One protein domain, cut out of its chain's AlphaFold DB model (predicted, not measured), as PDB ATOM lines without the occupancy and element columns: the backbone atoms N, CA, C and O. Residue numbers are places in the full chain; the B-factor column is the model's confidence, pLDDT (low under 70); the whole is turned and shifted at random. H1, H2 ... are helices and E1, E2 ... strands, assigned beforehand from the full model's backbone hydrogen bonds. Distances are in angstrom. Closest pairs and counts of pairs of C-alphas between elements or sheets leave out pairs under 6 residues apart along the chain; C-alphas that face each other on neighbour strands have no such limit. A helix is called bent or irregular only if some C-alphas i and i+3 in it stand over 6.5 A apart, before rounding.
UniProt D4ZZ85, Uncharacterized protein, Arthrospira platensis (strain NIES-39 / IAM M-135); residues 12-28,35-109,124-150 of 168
ATOM      1  N   SER A  12     100.692  91.085  83.404       97.19
ATOM      2  CA  SER A  12      99.393  90.525  83.761       97.19
ATOM      3  C   SER A  12      98.560  91.598  84.455       97.19
ATOM      4  O   SER A  12      99.026  92.252  85.390       97.19
ATOM      5  N   LEU A  13      97.339  91.811  83.970       97.75
ATOM      6  CA  LEU A  13      96.362  92.724  84.544       97.75
ATOM      7  C   LEU A  13      95.223  91.914  85.152       97.75
ATOM      8  O   LEU A  13      94.536  91.165  84.458       97.75
ATOM      9  N   TYR A  14      94.989  92.110  86.439       97.94
ATOM     10  CA  TYR A  14      93.827  91.593  87.144       97.94
ATOM     11  C   TYR A  14      92.840  92.729  87.383       97.94
ATOM     12  O   TYR A  14      93.211  93.797  87.878       97.94
ATOM     13  N   TRP A  15      91.581  92.487  87.048       97.69
ATOM     14  CA  TRP A  15      90.459  93.362  87.337       97.69
ATOM     15  C   TRP A  15      89.493  92.643  88.268       97.69
ATOM     16  O   TRP A  15      88.986  91.570  87.939       97.69
ATOM     17  N   PHE A  16      89.244  93.269  89.413       96.88
ATOM     18  CA  PHE A  16      88.262  92.847  90.401       96.88
ATOM     19  C   PHE A  16      87.274  93.993  90.576       96.88
ATOM     20  O   PHE A  16      87.687  95.089  90.955       96.88
ATOM     21  N   ALA A  17      85.994  93.784  90.300       95.75
ATOM     22  CA  ALA A  17      84.951  94.779  90.533       95.75
ATOM     23  C   ALA A  17      83.759  94.155  91.247       95.75
ATOM     24  O   ALA A  17      83.453  92.983  91.042       95.75
ATOM     25  N   TYR A  18      83.087  94.947  92.075       94.62
ATOM     26  CA  TYR A  18      81.996  94.474  92.916       94.62
ATOM     27  C   TYR A  18      80.777  95.362  92.736       94.62
ATOM     28  O   TYR A  18      80.865  96.588  92.830       94.62
ATOM     29  N   GLU A  19      79.638  94.735  92.476       93.00
ATOM     30  CA  GLU A  19      78.382  95.430  92.213       93.00
ATOM     31  C   GLU A  19      77.285  94.830  93.076       93.00
ATOM     32  O   GLU A  19      76.960  93.647  92.969       93.00
ATOM     33  N   TYR A  20      76.723  95.657  93.944       91.25
ATOM     34  CA  TYR A  20      75.581  95.314  94.769       91.25
ATOM     35  C   TYR A  20      74.384  94.998  93.870       91.25
ATOM     36  O   TYR A  20      74.107  95.740  92.928       91.25
ATOM     37  N   HIS A  21      73.669  93.908  94.138       88.31
ATOM     38  CA  HIS A  21      72.522  93.501  93.318       88.31
ATOM     39  C   HIS A  21      71.260  93.210  94.132       88.31
ATOM     40  O   HIS A  21      70.157  93.210  93.584       88.31
ATOM     41  N   ARG A  22      71.387  92.979  95.443       83.56
ATOM     42  CA  ARG A  22      70.259  92.614  96.303       83.56
ATOM     43  C   ARG A  22      70.242  93.448  97.575       83.56
ATOM     44  O   ARG A  22      71.052  93.247  98.462       83.56
ATOM     45  N   GLY A  23      69.236  94.307  97.709       76.12
ATOM     46  CA  GLY A  23      68.980  95.070  98.929       76.12
ATOM     47  C   GLY A  23      68.357  96.429  98.642       76.12
ATOM     48  O   GLY A  23      68.018  96.741  97.501       76.12
ATOM     49  N   LEU A  24      68.190  97.230  99.694       70.88
ATOM     50  CA  LEU A  24      67.750  98.618  99.590       70.88
ATOM     51  C   LEU A  24      68.979  99.516  99.637       70.88
ATOM     52  O   LEU A  24      69.687  99.526 100.643       70.88
ATOM     53  N   VAL A  25      69.206 100.292  98.579       70.38
ATOM     54  CA  VAL A  25      70.240 101.329  98.595       70.38
ATOM     55  C   VAL A  25      69.591 102.680  98.835       70.38
ATOM     56  O   VAL A  25      68.670 103.072  98.114       70.38
ATOM     57  N   THR A  26      70.066 103.390  99.855       65.00
ATOM     58  CA  THR A  26      69.700 104.777 100.145       65.00
ATOM     59  C   THR A  26      70.912 105.669  99.901       65.00
ATOM     60  O   THR A  26      72.027 105.338 100.301       65.00
ATOM     61  N   SER A  27      70.717 106.808  99.239       62.19
ATOM     62  CA  SER A  27      71.772 107.806  99.047       62.19
ATOM     63  C   SER A  27      71.301 109.168  99.551       62.19
ATOM     64  O   SER A  27      70.622 109.907  98.854       62.19
ATOM     65  N   ASN A  28      71.699 109.521 100.773       60.25
ATOM     66  CA  ASN A  28      71.364 110.774 101.467       60.25
ATOM     67  C   ASN A  28      69.858 110.947 101.767       60.25
ATOM     68  O   ASN A  28      69.008 110.263 101.200       60.25
ATOM     69  N   THR A  35      65.523  99.802  94.451       72.25
ATOM     70  CA  THR A  35      65.798  98.387  94.187       72.25
ATOM     71  C   THR A  35      66.774  98.267  93.020       72.25
ATOM     72  O   THR A  35      66.749  99.056  92.070       72.25
ATOM     73  N   LEU A  36      67.658  97.276  93.087       81.44
ATOM     74  CA  LEU A  36      68.701  97.046  92.086       81.44
ATOM     75  C   LEU A  36      68.350  95.917  91.113       81.44
ATOM     76  O   LEU A  36      69.236  95.265  90.583       81.44
ATOM     77  N   ASP A  37      67.065  95.726  90.804       82.25
ATOM     78  CA  ASP A  37      66.572  94.611  89.969       82.25
ATOM     79  C   ASP A  37      67.180  94.581  88.546       82.25
ATOM     80  O   ASP A  37      67.151  93.569  87.837       82.25
ATOM     81  N   HIS A  38      67.746  95.709  88.110       85.75
ATOM     82  CA  HIS A  38      68.466  95.846  86.847       85.75
ATOM     83  C   HIS A  38      69.886  95.250  86.877       85.75
ATOM     84  O   HIS A  38      70.438  94.975  85.809       85.75
ATOM     85  N   ILE A  39      70.462  95.043  88.065       90.12
ATOM     86  CA  ILE A  39      71.714  94.323  88.296       90.12
ATOM     87  C   ILE A  39      71.341  92.862  88.550       90.12
ATOM     88  O   ILE A  39      70.843  92.481  89.601       90.12
ATOM     89  N   ASN A  40      71.521  92.034  87.532       91.25
ATOM     90  CA  ASN A  40      71.121  90.628  87.518       91.25
ATOM     91  C   ASN A  40      72.114  89.831  86.646       91.25
ATOM     92  O   ASN A  40      73.014  90.431  86.045       91.25
ATOM     93  N   PRO A  41      71.973  88.503  86.505       92.31
ATOM     94  CA  PRO A  41      72.932  87.718  85.730       92.31
ATOM     95  C   PRO A  41      73.059  88.170  84.259       92.31
ATOM     96  O   PRO A  41      74.146  88.151  83.677       92.31
ATOM     97  N   GLN A  42      71.984  88.705  83.662       92.44
ATOM     98  CA  GLN A  42      72.027  89.264  82.305       92.44
ATOM     99  C   GLN A  42      72.841  90.565  82.232       92.44
ATOM    100  O   GLN A  42      73.479  90.844  81.213       92.44
ATOM    101  N   TRP A  43      72.824  91.375  83.293       93.38
ATOM    102  CA  TRP A  43      73.690  92.546  83.416       93.38
ATOM    103  C   TRP A  43      75.165  92.133  83.474       93.38
ATOM    104  O   TRP A  43      75.966  92.692  82.722       93.38
ATOM    105  N   VAL A  44      75.504  91.101  84.260       94.31
ATOM    106  CA  VAL A  44      76.867  90.543  84.333       94.31
ATOM    107  C   VAL A  44      77.337  90.116  82.944       94.31
ATOM    108  O   VAL A  44      78.386  90.562  82.473       94.31
ATOM    109  N   ARG A  45      76.510  89.337  82.237       94.31
ATOM    110  CA  ARG A  45      76.783  88.906  80.861       94.31
ATOM    111  C   ARG A  45      77.079  90.088  79.935       94.31
ATOM    112  O   ARG A  45      78.113  90.112  79.274       94.31
ATOM    113  N   LYS A  46      76.206  91.103  79.920       93.44
ATOM    114  CA  LYS A  46      76.386  92.313  79.095       93.44
ATOM    115  C   LYS A  46      77.659  93.077  79.456       93.44
ATOM    116  O   LYS A  46      78.319  93.600  78.556       93.44
ATOM    117  N   LYS A  47      78.006  93.150  80.744       93.81
ATOM    118  CA  LYS A  47      79.209  93.839  81.219       93.81
ATOM    119  C   LYS A  47      80.470  93.176  80.671       93.81
ATOM    120  O   LYS A  47      81.298  93.876  80.089       93.81
ATOM    121  N   TYR A  48      80.576  91.850  80.760       95.50
ATOM    122  CA  TYR A  48      81.694  91.121  80.158       95.50
ATOM    123  C   TYR A  48      81.711  91.223  78.638       95.50
ATOM    124  O   TYR A  48      82.758  91.550  78.091       95.50
ATOM    125  N   SER A  49      80.578  91.038  77.949       94.75
ATOM    126  CA  SER A  49      80.529  91.197  76.488       94.75
ATOM    127  C   SER A  49      81.011  92.587  76.057       94.75
ATOM    128  O   SER A  49      81.773  92.715  75.105       94.75
ATOM    129  N   SER A  50      80.643  93.645  76.789       94.00
ATOM    130  CA  SER A  50      81.131  94.999  76.509       94.00
ATOM    131  C   SER A  50      82.647  95.144  76.671       94.00
ATOM    132  O   SER A  50      83.228  95.972  75.970       94.00
ATOM    133  N   ILE A  51      83.271  94.416  77.599       95.50
ATOM    134  CA  ILE A  51      84.723  94.436  77.823       95.50
ATOM    135  C   ILE A  51      85.421  93.590  76.756       95.50
ATOM    136  O   ILE A  51      86.295  94.100  76.062       95.50
ATOM    137  N   LEU A  52      84.995  92.341  76.563       95.44
ATOM    138  CA  LEU A  52      85.573  91.397  75.600       95.44
ATOM    139  C   LEU A  52      85.521  91.924  74.159       95.44
ATOM    140  O   LEU A  52      86.507  91.825  73.432       95.44
ATOM    141  N   ASN A  53      84.449  92.627  73.784       95.31
ATOM    142  CA  ASN A  53      84.361  93.296  72.485       95.31
ATOM    143  C   ASN A  53      85.466  94.345  72.266       95.31
ATOM    144  O   ASN A  53      85.867  94.581  71.127       95.31
ATOM    145  N   LYS A  54      85.986  94.986  73.325       95.81
ATOM    146  CA  LYS A  54      87.116  95.932  73.211       95.81
ATOM    147  C   LYS A  54      88.435  95.230  72.898       95.81
ATOM    148  O   LYS A  54      89.319  95.864  72.331       95.81
ATOM    149  N   PHE A  55      88.531  93.947  73.222       95.44
ATOM    150  CA  PHE A  55      89.642  93.064  72.877       95.44
ATOM    151  C   PHE A  55      89.407  92.287  71.572       95.44
ATOM    152  O   PHE A  55      90.191  91.400  71.240       95.44
ATOM    153  N   GLU A  56      88.335  92.610  70.835       95.31
ATOM    154  CA  GLU A  56      87.913  91.888  69.628       95.31
ATOM    155  C   GLU A  56      87.661  90.388  69.887       95.31
ATOM    156  O   GLU A  56      87.892  89.549  69.018       95.31
ATOM    157  N   VAL A  57      87.186  90.052  71.090       94.88
ATOM    158  CA  VAL A  57      86.780  88.697  71.474       94.88
ATOM    159  C   VAL A  57      85.264  88.594  71.329       94.88
ATOM    160  O   VAL A  57      84.524  89.134  72.150       94.88
ATOM    161  N   ASP A  58      84.812  87.914  70.273       88.25
ATOM    162  CA  ASP A  58      83.398  87.590  70.068       88.25
ATOM    163  C   ASP A  58      83.056  86.330  70.862       88.25
ATOM    164  O   ASP A  58      83.380  85.208  70.463       88.25
ATOM    165  N   LEU A  59      82.482  86.534  72.045       81.06
ATOM    166  CA  LEU A  59      82.161  85.453  72.959       81.06
ATOM    167  C   LEU A  59      80.823  85.684  73.655       81.06
ATOM    168  O   LEU A  59      80.577  86.717  74.287       81.06
ATOM    169  N   GLU A  60      79.995  84.647  73.608       83.50
ATOM    170  CA  GLU A  60      78.758  84.553  74.363       83.50
ATOM    171  C   GLU A  60      78.990  83.744  75.642       83.50
ATOM    172  O   GLU A  60      79.232  82.542  75.594       83.50
ATOM    173  N   LEU A  61      78.933  84.412  76.795       86.44
ATOM    174  CA  LEU A  61      79.047  83.746  78.091       86.44
ATOM    175  C   LEU A  61      77.715  83.131  78.497       86.44
ATOM    176  O   LEU A  61      76.697  83.830  78.549       86.44
ATOM    177  N   ASP A  62      77.754  81.847  78.840       88.31
ATOM    178  CA  ASP A  62      76.640  81.179  79.495       88.31
ATOM    179  C   ASP A  62      76.692  81.480  80.995       88.31
ATOM    180  O   ASP A  62      77.584  81.022  81.716       88.31
ATOM    181  N   ILE A  63      75.772  82.336  81.434       90.12
ATOM    182  CA  ILE A  63      75.684  82.795  82.813       90.12
ATOM    183  C   ILE A  63      74.456  82.149  83.449       90.12
ATOM    184  O   ILE A  63      73.335  82.288  82.950       90.12
ATOM    185  N   ARG A  64      74.678  81.488  84.580       89.44
ATOM    186  CA  ARG A  64      73.652  80.884  85.422       89.44
ATOM    187  C   ARG A  64      72.586  81.906  85.797       89.44
ATOM    188  O   ARG A  64      72.878  83.038  86.177       89.44
ATOM    189  N   SER A  65      71.336  81.480  85.675       82.31
ATOM    190  CA  SER A  65      70.166  82.250  86.112       82.31
ATOM    191  C   SER A  65      69.529  81.674  87.373       82.31
ATOM    192  O   SER A  65      68.642  82.299  87.949       82.31
ATOM    193  N   ASP A  66      69.977  80.494  87.799       84.31
ATOM    194  CA  ASP A  66      69.622  79.901  89.075       84.31
ATOM    195  C   ASP A  66      70.443  80.520  90.217       84.31
ATOM    196  O   ASP A  66      71.570  80.969  90.026       84.31
ATOM    197  N   GLU A  67      69.863  80.540  91.417       84.25
ATOM    198  CA  GLU A  67      70.518  80.993  92.649       84.25
ATOM    199  C   GLU A  67      70.615  79.808  93.622       84.25
ATOM    200  O   GLU A  67      69.794  79.684  94.536       84.25
ATOM    201  N   PRO A  68      71.562  78.876  93.408       81.12
ATOM    202  CA  PRO A  68      71.641  77.643  94.191       81.12
ATOM    203  C   PRO A  68      71.963  77.901  95.669       81.12
ATOM    204  O   PRO A  68      71.616  77.096  96.534       81.12
ATOM    205  N   SER A  69      72.634  79.015  95.978       83.75
ATOM    206  CA  SER A  69      72.970  79.424  97.340       83.75
ATOM    207  C   SER A  69      73.229  80.941  97.405       83.75
ATOM    208  O   SER A  69      73.028  81.655  96.427       83.75
ATOM    209  N   GLN A  70      73.678  81.449  98.558       84.56
ATOM    210  CA  GLN A  70      74.137  82.838  98.683       84.56
ATOM    211  C   GLN A  70      75.490  83.089  97.999       84.56
ATOM    212  O   GLN A  70      75.750  84.213  97.585       84.56
ATOM    213  N   ASN A  71      76.340  82.067  97.884       89.25
ATOM    214  CA  ASN A  71      77.671  82.166  97.291       89.25
ATOM    215  C   ASN A  71      77.826  81.087  96.222       89.25
ATOM    216  O   ASN A  71      77.803  79.896  96.536       89.25
ATOM    217  N   PHE A  72      77.953  81.488  94.965       89.19
ATOM    218  CA  PHE A  72      78.061  80.543  93.859       89.19
ATOM    219  C   PHE A  72      78.711  81.192  92.644       89.19
ATOM    220  O   PHE A  72      78.669  82.412  92.469       89.19
ATOM    221  N   ASP A  73      79.287  80.368  91.781       92.19
ATOM    222  CA  ASP A  73      79.823  80.841  90.515       92.19
ATOM    223  C   ASP A  73      78.717  81.115  89.515       92.19
ATOM    224  O   ASP A  73      77.754  80.361  89.398       92.19
ATOM    225  N   LEU A  74      78.886  82.183  88.747       92.81
ATOM    226  CA  LEU A  74      77.926  82.570  87.724       92.81
ATOM    227  C   LEU A  74      78.140  81.835  86.401       92.81
ATOM    228  O   LEU A  74      77.251  81.864  85.559       92.81
ATOM    229  N   LEU A  75      79.283  81.181  86.194       92.19
ATOM    230  CA  LEU A  75      79.491  80.313  85.034       92.19
ATOM    231  C   LEU A  75      78.930  78.914  85.312       92.19
ATOM    232  O   LEU A  75      78.962  78.426  86.440       92.19
ATOM    233  N   VAL A  76      78.410  78.265  84.271       84.69
ATOM    234  CA  VAL A  76      77.962  76.870  84.355       84.69
ATOM    235  C   VAL A  76      79.189  75.959  84.449       84.69
ATOM    236  O   VAL A  76      80.002  75.916  83.526       84.69
ATOM    237  N   GLY A  77      79.310  75.214  85.545       79.00
ATOM    238  CA  GLY A  77      80.405  74.278  85.786       79.00
ATOM    239  C   GLY A  77      80.025  73.191  86.788       79.00
ATOM    240  O   GLY A  77      78.845  73.018  87.099       79.00
ATOM    241  N   ALA A  78      81.017  72.428  87.246       67.88
ATOM    242  CA  ALA A  78      80.819  71.417  88.282       67.88
ATOM    243  C   ALA A  78      80.508  72.079  89.636       67.88
ATOM    244  O   ALA A  78      81.017  73.158  89.935       67.88
ATOM    245  N   ASP A  79      79.677  71.426  90.448       68.56
ATOM    246  CA  ASP A  79      79.383  71.895  91.802       68.56
ATOM    247  C   ASP A  79      80.681  71.927  92.646       68.56
ATOM    248  O   ASP A  79      81.500  71.014  92.561       68.56
ATOM    249  N   ASP A  80      80.849  72.981  93.453       65.31
ATOM    250  CA  ASP A  80      81.959  73.238  94.396       65.31
ATOM    251  C   ASP A  80      83.330  73.700  93.834       65.31
ATOM    252  O   ASP A  80      84.254  73.926  94.623       65.31
ATOM    253  N   GLU A  81      83.488  73.934  92.525       77.62
ATOM    254  CA  GLU A  81      84.748  74.441  91.939       77.62
ATOM    255  C   GLU A  81      84.596  75.798  91.244       77.62
ATOM    256  O   GLU A  81      83.642  75.994  90.495       77.62
ATOM    257  N   ILE A  82      85.598  76.685  91.421       83.69
ATOM    258  CA  ILE A  82      85.669  77.963  90.696       83.69
ATOM    259  C   ILE A  82      85.723  77.692  89.195       83.69
ATOM    260  O   ILE A  82      86.749  77.271  88.654       83.69
ATOM    261  N   THR A  83      84.630  77.997  88.514       90.75
ATOM    262  CA  THR A  83      84.542  77.856  87.067       90.75
ATOM    263  C   THR A  83      85.150  79.080  86.399       90.75
ATOM    264  O   THR A  83      84.758  80.219  86.658       90.75
ATOM    265  N   THR A  84      86.118  78.843  85.516       93.19
ATOM    266  CA  THR A  84      86.767  79.884  84.714       93.19
ATOM    267  C   THR A  84      86.440  79.698  83.240       93.19
ATOM    268  O   THR A  84      86.250  78.580  82.760       93.19
ATOM    269  N   PHE A  85      86.411  80.802  82.500       92.69
ATOM    270  CA  PHE A  85      86.364  80.774  81.046       92.69
ATOM    271  C   PHE A  85      87.614  81.435  80.472       92.69
ATOM    272  O   PHE A  85      87.849  82.612  80.740       92.69
ATOM    273  N   ASN A  86      88.374  80.699  79.658       95.25
ATOM    274  CA  ASN A  86      89.604  81.181  79.026       95.25
ATOM    275  C   ASN A  86      89.334  81.792  77.649       95.25
ATOM    276  O   ASN A  86      88.549  81.257  76.869       95.25
ATOM    277  N   PHE A  87      90.029  82.872  77.316       95.44
ATOM    278  CA  PHE A  87      89.943  83.532  76.018       95.44
ATOM    279  C   PHE A  87      91.323  83.972  75.522       95.44
ATOM    280  O   PHE A  87      92.261  84.165  76.294       95.44
ATOM    281  N   THR A  88      91.424  84.178  74.212       95.94
ATOM    282  CA  THR A  88      92.599  84.766  73.569       95.94
ATOM    283  C   THR A  88      92.155  85.966  72.752       95.94
ATOM    284  O   THR A  88      91.188  85.899  71.995       95.94
ATOM    285  N   THR A  89      92.856  87.076  72.924       95.25
ATOM    286  CA  THR A  89      92.616  88.317  72.187       95.25
ATOM    287  C   THR A  89      93.274  88.275  70.811       95.25
ATOM    288  O   THR A  89      94.180  87.481  70.547       95.25
ATOM    289  N   LYS A  90      92.886  89.197  69.929       90.38
ATOM    290  CA  LYS A  90      93.532  89.348  68.617       90.38
ATOM    291  C   LYS A  90      95.014  89.731  68.713       90.38
ATOM    292  O   LYS A  90      95.783  89.432  67.805       90.38
ATOM    293  N   GLN A  91      95.412  90.387  69.800       89.25
ATOM    294  CA  GLN A  91      96.792  90.777  70.092       89.25
ATOM    295  C   GLN A  91      97.615  89.632  70.708       89.25
ATOM    296  O   GLN A  91      98.738  89.867  71.137       89.25
ATOM    297  N   HIS A  92      97.076  88.408  70.749       92.00
ATOM    298  CA  HIS A  92      97.707  87.230  71.354       92.00
ATOM    299  C   HIS A  92      97.939  87.332  72.870       92.00
ATOM    300  O   HIS A  92      98.717  86.561  73.423       92.00
ATOM    301  N   LEU A  93      97.227  88.236  73.552       95.31
ATOM    302  CA  LEU A  93      97.074  88.160  75.004       95.31
ATOM    303  C   LEU A  93      96.101  87.032  75.342       95.31
ATOM    304  O   LEU A  93      95.064  86.894  74.682       95.31
ATOM    305  N   GLU A  94      96.415  86.277  76.379       97.00
ATOM    306  CA  GLU A  94      95.520  85.287  76.968       97.00
ATOM    307  C   GLU A  94      94.809  85.890  78.172       97.00
ATOM    308  O   GLU A  94      95.244  86.888  78.745       97.00
ATOM    309  N   GLY A  95      93.692  85.303  78.562       96.88
ATOM    310  CA  GLY A  95      92.990  85.739  79.748       96.88
ATOM    311  C   GLY A  95      91.920  84.763  80.169       96.88
ATOM    312  O   GLY A  95      91.589  83.815  79.456       96.88
ATOM    313  N   PHE A  96      91.358  85.025  81.335       96.44
ATOM    314  CA  PHE A  96      90.217  84.287  81.831       96.44
ATOM    315  C   PHE A  96      89.292  85.168  82.655       96.44
ATOM    316  O   PHE A  96      89.674  86.226  83.159       96.44
ATOM    317  N   ILE A  97      88.053  84.719  82.791       96.31
ATOM    318  CA  ILE A  97      87.046  85.342  83.646       96.31
ATOM    319  C   ILE A  97      86.415  84.306  84.567       96.31
ATOM    320  O   ILE A  97      86.362  83.125  84.229       96.31
ATOM    321  N   TYR A  98      85.919  84.762  85.712       95.62
ATOM    322  CA  TYR A  98      85.223  83.924  86.690       95.62
ATOM    323  C   TYR A  98      84.280  84.791  87.539       95.62
ATOM    324  O   TYR A  98      84.622  85.224  88.642       95.62
ATOM    325  N   PRO A  99      83.112  85.162  86.996       96.00
ATOM    326  CA  PRO A  99      82.116  85.895  87.758       96.00
ATOM    327  C   PRO A  99      81.503  85.054  88.873       96.00
ATOM    328  O   PRO A  99      81.255  83.861  88.697       96.00
ATOM    329  N   GLN A 100      81.196  85.698  89.997       95.12
ATOM    330  CA  GLN A 100      80.614  85.042  91.167       95.12
ATOM    331  C   GLN A 100      79.485  85.883  91.758       95.12
ATOM    332  O   GLN A 100      79.508  87.113  91.696       95.12
ATOM    333  N   CYS A 101      78.512  85.218  92.364       93.69
ATOM    334  CA  CYS A 101      77.602  85.817  93.322       93.69
ATOM    335  C   CYS A 101      78.192  85.627  94.719       93.69
ATOM    336  O   CYS A 101      78.482  84.497  95.113       93.69
ATOM    337  N   LEU A 102      78.377  86.726  95.447       92.62
ATOM    338  CA  LEU A 102      78.865  86.775  96.820       92.62
ATOM    339  C   LEU A 102      77.804  87.451  97.695       92.62
ATOM    340  O   LEU A 102      77.735  88.677  97.766       92.62
ATOM    341  N   HIS A 103      76.976  86.643  98.353       90.56
ATOM    342  CA  HIS A 103      75.808  87.034  99.142       90.56
ATOM    343  C   HIS A 103      74.793  87.906  98.392       90.56
ATOM    344  O   HIS A 103      73.788  87.407  97.884       90.56
ATOM    345  N   ASP A 104      75.016  89.213  98.397       90.69
ATOM    346  CA  ASP A 104      74.141  90.255  97.866       90.69
ATOM    347  C   ASP A 104      74.804  91.076  96.751       90.69
ATOM    348  O   ASP A 104      74.250  92.077  96.277       90.69
ATOM    349  N   SER A 105      75.988  90.642  96.322       93.56
ATOM    350  CA  SER A 105      76.861  91.353  95.399       93.56
ATOM    351  C   SER A 105      77.381  90.422  94.305       93.56
ATOM    352  O   SER A 105      77.693  89.260  94.553       93.56
ATOM    353  N   TYR A 106      77.528  90.932  93.087       94.88
ATOM    354  CA  TYR A 106      78.264  90.245  92.033       94.88
ATOM    355  C   TYR A 106      79.727  90.667  92.046       94.88
ATOM    356  O   TYR A 106      80.037  91.859  92.010       94.88
ATOM    357  N   ALA A 107      80.620  89.682  92.053       95.88
ATOM    358  CA  ALA A 107      82.041  89.865  91.814       95.88
ATOM    359  C   ALA A 107      82.339  89.627  90.331       95.88
ATOM    360  O   ALA A 107      82.090  88.547  89.788       95.88
ATOM    361  N   LEU A 108      82.878  90.649  89.679       96.06
ATOM    362  CA  LEU A 108      83.367  90.607  88.313       96.06
ATOM    363  C   LEU A 108      84.881  90.473  88.353       96.06
ATOM    364  O   LEU A 108      85.591  91.422  88.687       96.06
ATOM    365  N   ASN A 109      85.362  89.291  87.992       97.00
ATOM    366  CA  ASN A 109      86.780  88.989  87.943       97.00
ATOM    367  C   ASN A 109      87.222  88.722  86.504       97.00
ATOM    368  O   ASN A 109      86.566  87.968  85.772       97.00
ATOM    369  N   LYS A 124     106.692  95.450  75.374       89.88
ATOM    370  CA  LYS A 124     107.102  96.858  75.359       89.88
ATOM    371  C   LYS A 124     106.204  97.655  76.290       89.88
ATOM    372  O   LYS A 124     104.983  97.571  76.208       89.88
ATOM    373  N   LEU A 125     106.799  98.529  77.100       88.56
ATOM    374  CA  LEU A 125     106.041  99.393  78.009       88.56
ATOM    375  C   LEU A 125     104.995 100.254  77.274       88.56
ATOM    376  O   LEU A 125     103.891 100.445  77.770       88.56
ATOM    377  N   ALA A 126     105.326 100.735  76.070       89.31
ATOM    378  CA  ALA A 126     104.413 101.522  75.236       89.31
ATOM    379  C   ALA A 126     103.162 100.740  74.794       89.31
ATOM    380  O   ALA A 126     102.127 101.346  74.528       89.31
ATOM    381  N   ASP A 127     103.248  99.409  74.756       91.50
ATOM    382  CA  ASP A 127     102.155  98.532  74.350       91.50
ATOM    383  C   ASP A 127     101.233  98.169  75.527       91.50
ATOM    384  O   ASP A 127     100.158  97.627  75.297       91.50
ATOM    385  N   LEU A 128     101.561  98.529  76.781       92.19
ATOM    386  CA  LEU A 128     100.705  98.248  77.953       92.19
ATOM    387  C   LEU A 128      99.283  98.809  77.826       92.19
ATOM    388  O   LEU A 128      98.356  98.290  78.442       92.19
ATOM    389  N   ALA A 129      99.079  99.843  77.008       92.00
ATOM    390  CA  ALA A 129      97.746 100.364  76.713       92.00
ATOM    391  C   ALA A 129      96.808  99.301  76.098       92.00
ATOM    392  O   ALA A 129      95.589  99.414  76.229       92.00
ATOM    393  N   GLN A 130      97.359  98.253  75.474       94.31
ATOM    394  CA  GLN A 130      96.600  97.127  74.923       94.31
ATOM    395  C   GLN A 130      95.899  96.290  76.002       94.31
ATOM    396  O   GLN A 130      94.922  95.623  75.690       94.31
ATOM    397  N   PHE A 131      96.330  96.369  77.266       95.88
ATOM    398  CA  PHE A 131      95.669  95.697  78.390       95.88
ATOM    399  C   PHE A 131      94.390  96.415  78.847       95.88
ATOM    400  O   PHE A 131      93.626  95.854  79.621       95.88
ATOM    401  N   ASN A 132      94.129  97.647  78.396       95.44
ATOM    402  CA  ASN A 132      92.926  98.411  78.748       95.44
ATOM    403  C   ASN A 132      92.374  99.174  77.524       95.44
ATOM    404  O   ASN A 132      92.310 100.414  77.527       95.44
ATOM    405  N   PRO A 133      91.994  98.461  76.448       95.25
ATOM    406  CA  PRO A 133      91.586  99.071  75.195       95.25
ATOM    407  C   PRO A 133      90.342  99.939  75.392       95.25
ATOM    408  O   PRO A 133      89.313  99.518  75.924       95.25
ATOM    409  N   GLY A 134      90.439 101.200  74.966       93.81
ATOM    410  CA  GLY A 134      89.353 102.169  75.113       93.81
ATOM    411  C   GLY A 134      88.979 102.481  76.567       93.81
ATOM    412  O   GLY A 134      87.858 102.931  76.800       93.81
ATOM    413  N   ASN A 135      89.885 102.251  77.527       93.25
ATOM    414  CA  ASN A 135      89.639 102.413  78.963       93.25
ATOM    415  C   ASN A 135      88.440 101.584  79.462       93.25
ATOM    416  O   ASN A 135      87.617 102.077  80.236       93.25
ATOM    417  N   CYS A 136      88.314 100.337  78.999       93.81
ATOM    418  CA  CYS A 136      87.184  99.456  79.303       93.81
ATOM    419  C   CYS A 136      86.997  99.164  80.799       93.81
ATOM    420  O   CYS A 136      85.872  98.909  81.224       93.81
ATOM    421  N   PHE A 137      88.061  99.264  81.599       93.12
ATOM    422  CA  PHE A 137      88.008  99.102  83.056       93.12
ATOM    423  C   PHE A 137      87.802 100.410  83.821       93.12
ATOM    424  O   PHE A 137      88.026 100.462  85.028       93.12
ATOM    425  N   LYS A 138      87.424 101.505  83.155       89.00
ATOM    426  CA  LYS A 138      87.121 102.756  83.853       89.00
ATOM    427  C   LYS A 138      85.917 102.539  84.793       89.00
ATOM    428  O   LYS A 138      84.872 102.087  84.312       89.00
ATOM    429  N   PRO A 139      86.023 102.885  86.093       80.75
ATOM    430  CA  PRO A 139      84.886 102.795  86.997       80.75
ATOM    431  C   PRO A 139      83.736 103.666  86.487       80.75
ATOM    432  O   PRO A 139      83.969 104.734  85.915       80.75
ATOM    433  N   SER A 140      82.500 103.224  86.708       71.62
ATOM    434  CA  SER A 140      81.309 104.056  86.503       71.62
ATOM    435  C   SER A 140      81.008 104.777  87.821       71.62
ATOM    436  O   SER A 140      80.587 104.114  88.768       71.62
ATOM    437  N   PRO A 141      81.298 106.086  87.934       65.25
ATOM    438  CA  PRO A 141      81.381 106.762  89.231       65.25
ATOM    439  C   PRO A 141      80.025 107.034  89.904       65.25
ATOM    440  O   PRO A 141      80.014 107.366  91.082       65.25
ATOM    441  N   ASP A 142      78.903 106.855  89.200       65.31
ATOM    442  CA  ASP A 142      77.608 107.411  89.624       65.31
ATOM    443  C   ASP A 142      76.541 106.358  89.985       65.31
ATOM    444  O   ASP A 142      75.376 106.707  90.166       65.31
ATOM    445  N   SER A 143      76.896 105.067  90.073       76.12
ATOM    446  CA  SER A 143      75.929 104.029  90.464       76.12
ATOM    447  C   SER A 143      75.987 103.738  91.957       76.12
ATOM    448  O   SER A 143      77.044 103.403  92.486       76.12
ATOM    449  N   ALA A 144      74.828 103.762  92.614       79.88
ATOM    450  CA  ALA A 144      74.685 103.351  94.009       79.88
ATOM    451  C   ALA A 144      74.947 101.840  94.219       79.88
ATOM    452  O   ALA A 144      75.130 101.402  95.349       79.88
ATOM    453  N   SER A 145      74.985 101.050  93.136       85.44
ATOM    454  CA  SER A 145      75.377  99.634  93.159       85.44
ATOM    455  C   SER A 145      76.890  99.416  93.225       85.44
ATOM    456  O   SER A 145      77.327  98.343  93.628       85.44
ATOM    457  N   ASN A 146      77.701 100.396  92.823       89.00
ATOM    458  CA  ASN A 146      79.135 100.195  92.647       89.00
ATOM    459  C   ASN A 146      79.840 100.165  94.011       89.00
ATOM    460  O   ASN A 146      79.992 101.197  94.664       89.00
ATOM    461  N   LEU A 147      80.298  98.982  94.426       90.44
ATOM    462  CA  LEU A 147      81.025  98.775  95.685       90.44
ATOM    463  C   LEU A 147      82.534  99.012  95.543       90.44
ATOM    464  O   LEU A 147      83.278  98.950  96.522       90.44
ATOM    465  N   GLY A 148      82.988  99.304  94.328       91.69
ATOM    466  CA  GLY A 148      84.370  99.600  94.003       91.69
ATOM    467  C   GLY A 148      85.001  98.570  93.076       91.69
ATOM    468  O   GLY A 148      84.432  97.536  92.721       91.69
ATOM    469  N   GLN A 149      86.226  98.887  92.669       94.69
ATOM    470  CA  GLN A 149      87.040  98.020  91.832       94.69
ATOM    471  C   GLN A 149      88.532  98.210  92.102       94.69
ATOM    472  O   GLN A 149      88.980  99.301  92.461       94.69
ATOM    473  N   THR A 150      89.297  97.160  91.832       95.94
ATOM    474  CA  THR A 150      90.755  97.114  91.900       95.94
ATOM    475  C   THR A 150      91.305  96.675  90.549       95.94
ATOM    476  O   THR A 150      90.845  95.692  89.966       95.94
TER     477      THR A 150
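This is residues 12 to 28, 35 to 109 and 124 to 150 of the 168 residues of an uncharacterized protein of Arthrospira platensis (strain NIES-39 / IAM M-135) (UniProt D4ZZ85). A twisted antiparallel sheet of five strands makes a wall, in the order E2, E5, E6, E1, E7, and the small hairpin E3 and E4 prolongs it where E4 runs on into E5. The long helix H1 grazes this sheet with its residues 41 to 48, and the short helix H2 lies far out, near the beginning of E1. The printed part has 119 residues, with two named helices and seven named strands in the order E1, H1, E2, E3, E4, E5, E6, H2, E7. The class is mixed, helices and strands, with under half of the residues in named elements. The whole is compact, with a radius of gyration of the C-alphas of 15.0 A, and flat in outline, spanning 45 by 40 by 20 A.

In the sheet of five, E1 is residues 12 to 20, 26.7 A long, from C-alpha 12 at (99.393, 90.525, 83.761). E6 is residues 105 to 109, 12.6 A; E5 is residues 100 to 102; E2 is residues 71 to 73. E7 is residues 146 to 150, 12.0 A, ending with C-alpha 150 at (90.755, 97.114, 91.900). E3, residues 85 to 88, and E4, residues 94 to 97, form the sheet of two. H1 is residues 41 to 55, 21.7 A, from C-alpha 41 at (72.932, 87.718, 85.730). H2 is residues 125 to 131, 11.0 A, and only just irregular: C-alphas 126 and 129 are 6.9 A apart.

E6 and E1 are antiparallel at 168 degrees, with N 17 and O 108 at 2.9 A. E1 and the edge strand E7 are antiparallel at 167 degrees, with N 150 and O 16 at 2.8 A. E5 and E6 are a hairpin, with N 102 and O 105 at 2.8 A. E5 and the edge strand E2 have N 101 and O 72 at 2.8 A. E4 runs on into E5 across 2 residues, at 39 degrees. E3 and E4 are a hairpin, with N 87 and O 95 at 2.8 A. H1 only grazes the larger sheet; its closest C-alphas to E6 are those of Val 44 and Leu 108, 7.6 A. H2 only just is on that sheet and only grazes it, with residues 128 to 131; the closest C-alphas of H2 and E1 are those of Phe 131 and Leu 13, 6.9 A. H1 and H2 are only just apart, at 8.3 A. Of the O i to N i+4 pairs, 9 of 11 are within hydrogen-bond range in H1 and 0 of 3 in H2, where 3 of 4 O i to N i+3 pairs are.

The C-alphas farthest apart are those of Asn 28 and His 92, 46.4 A. Residues 29 to 34 are not printed, a gap of 15.4 A from C-alpha 28 to 35; residues 110 to 123 are not printed, a gap of 25.2 A from C-alpha 109 to 124. The links H1 to E2, E2 to E3 and H2 to E7 are long. The mean pLDDT of the printed part is 88.7; residues 26 to 28, 78 to 80 and 141 to 142 are under 70.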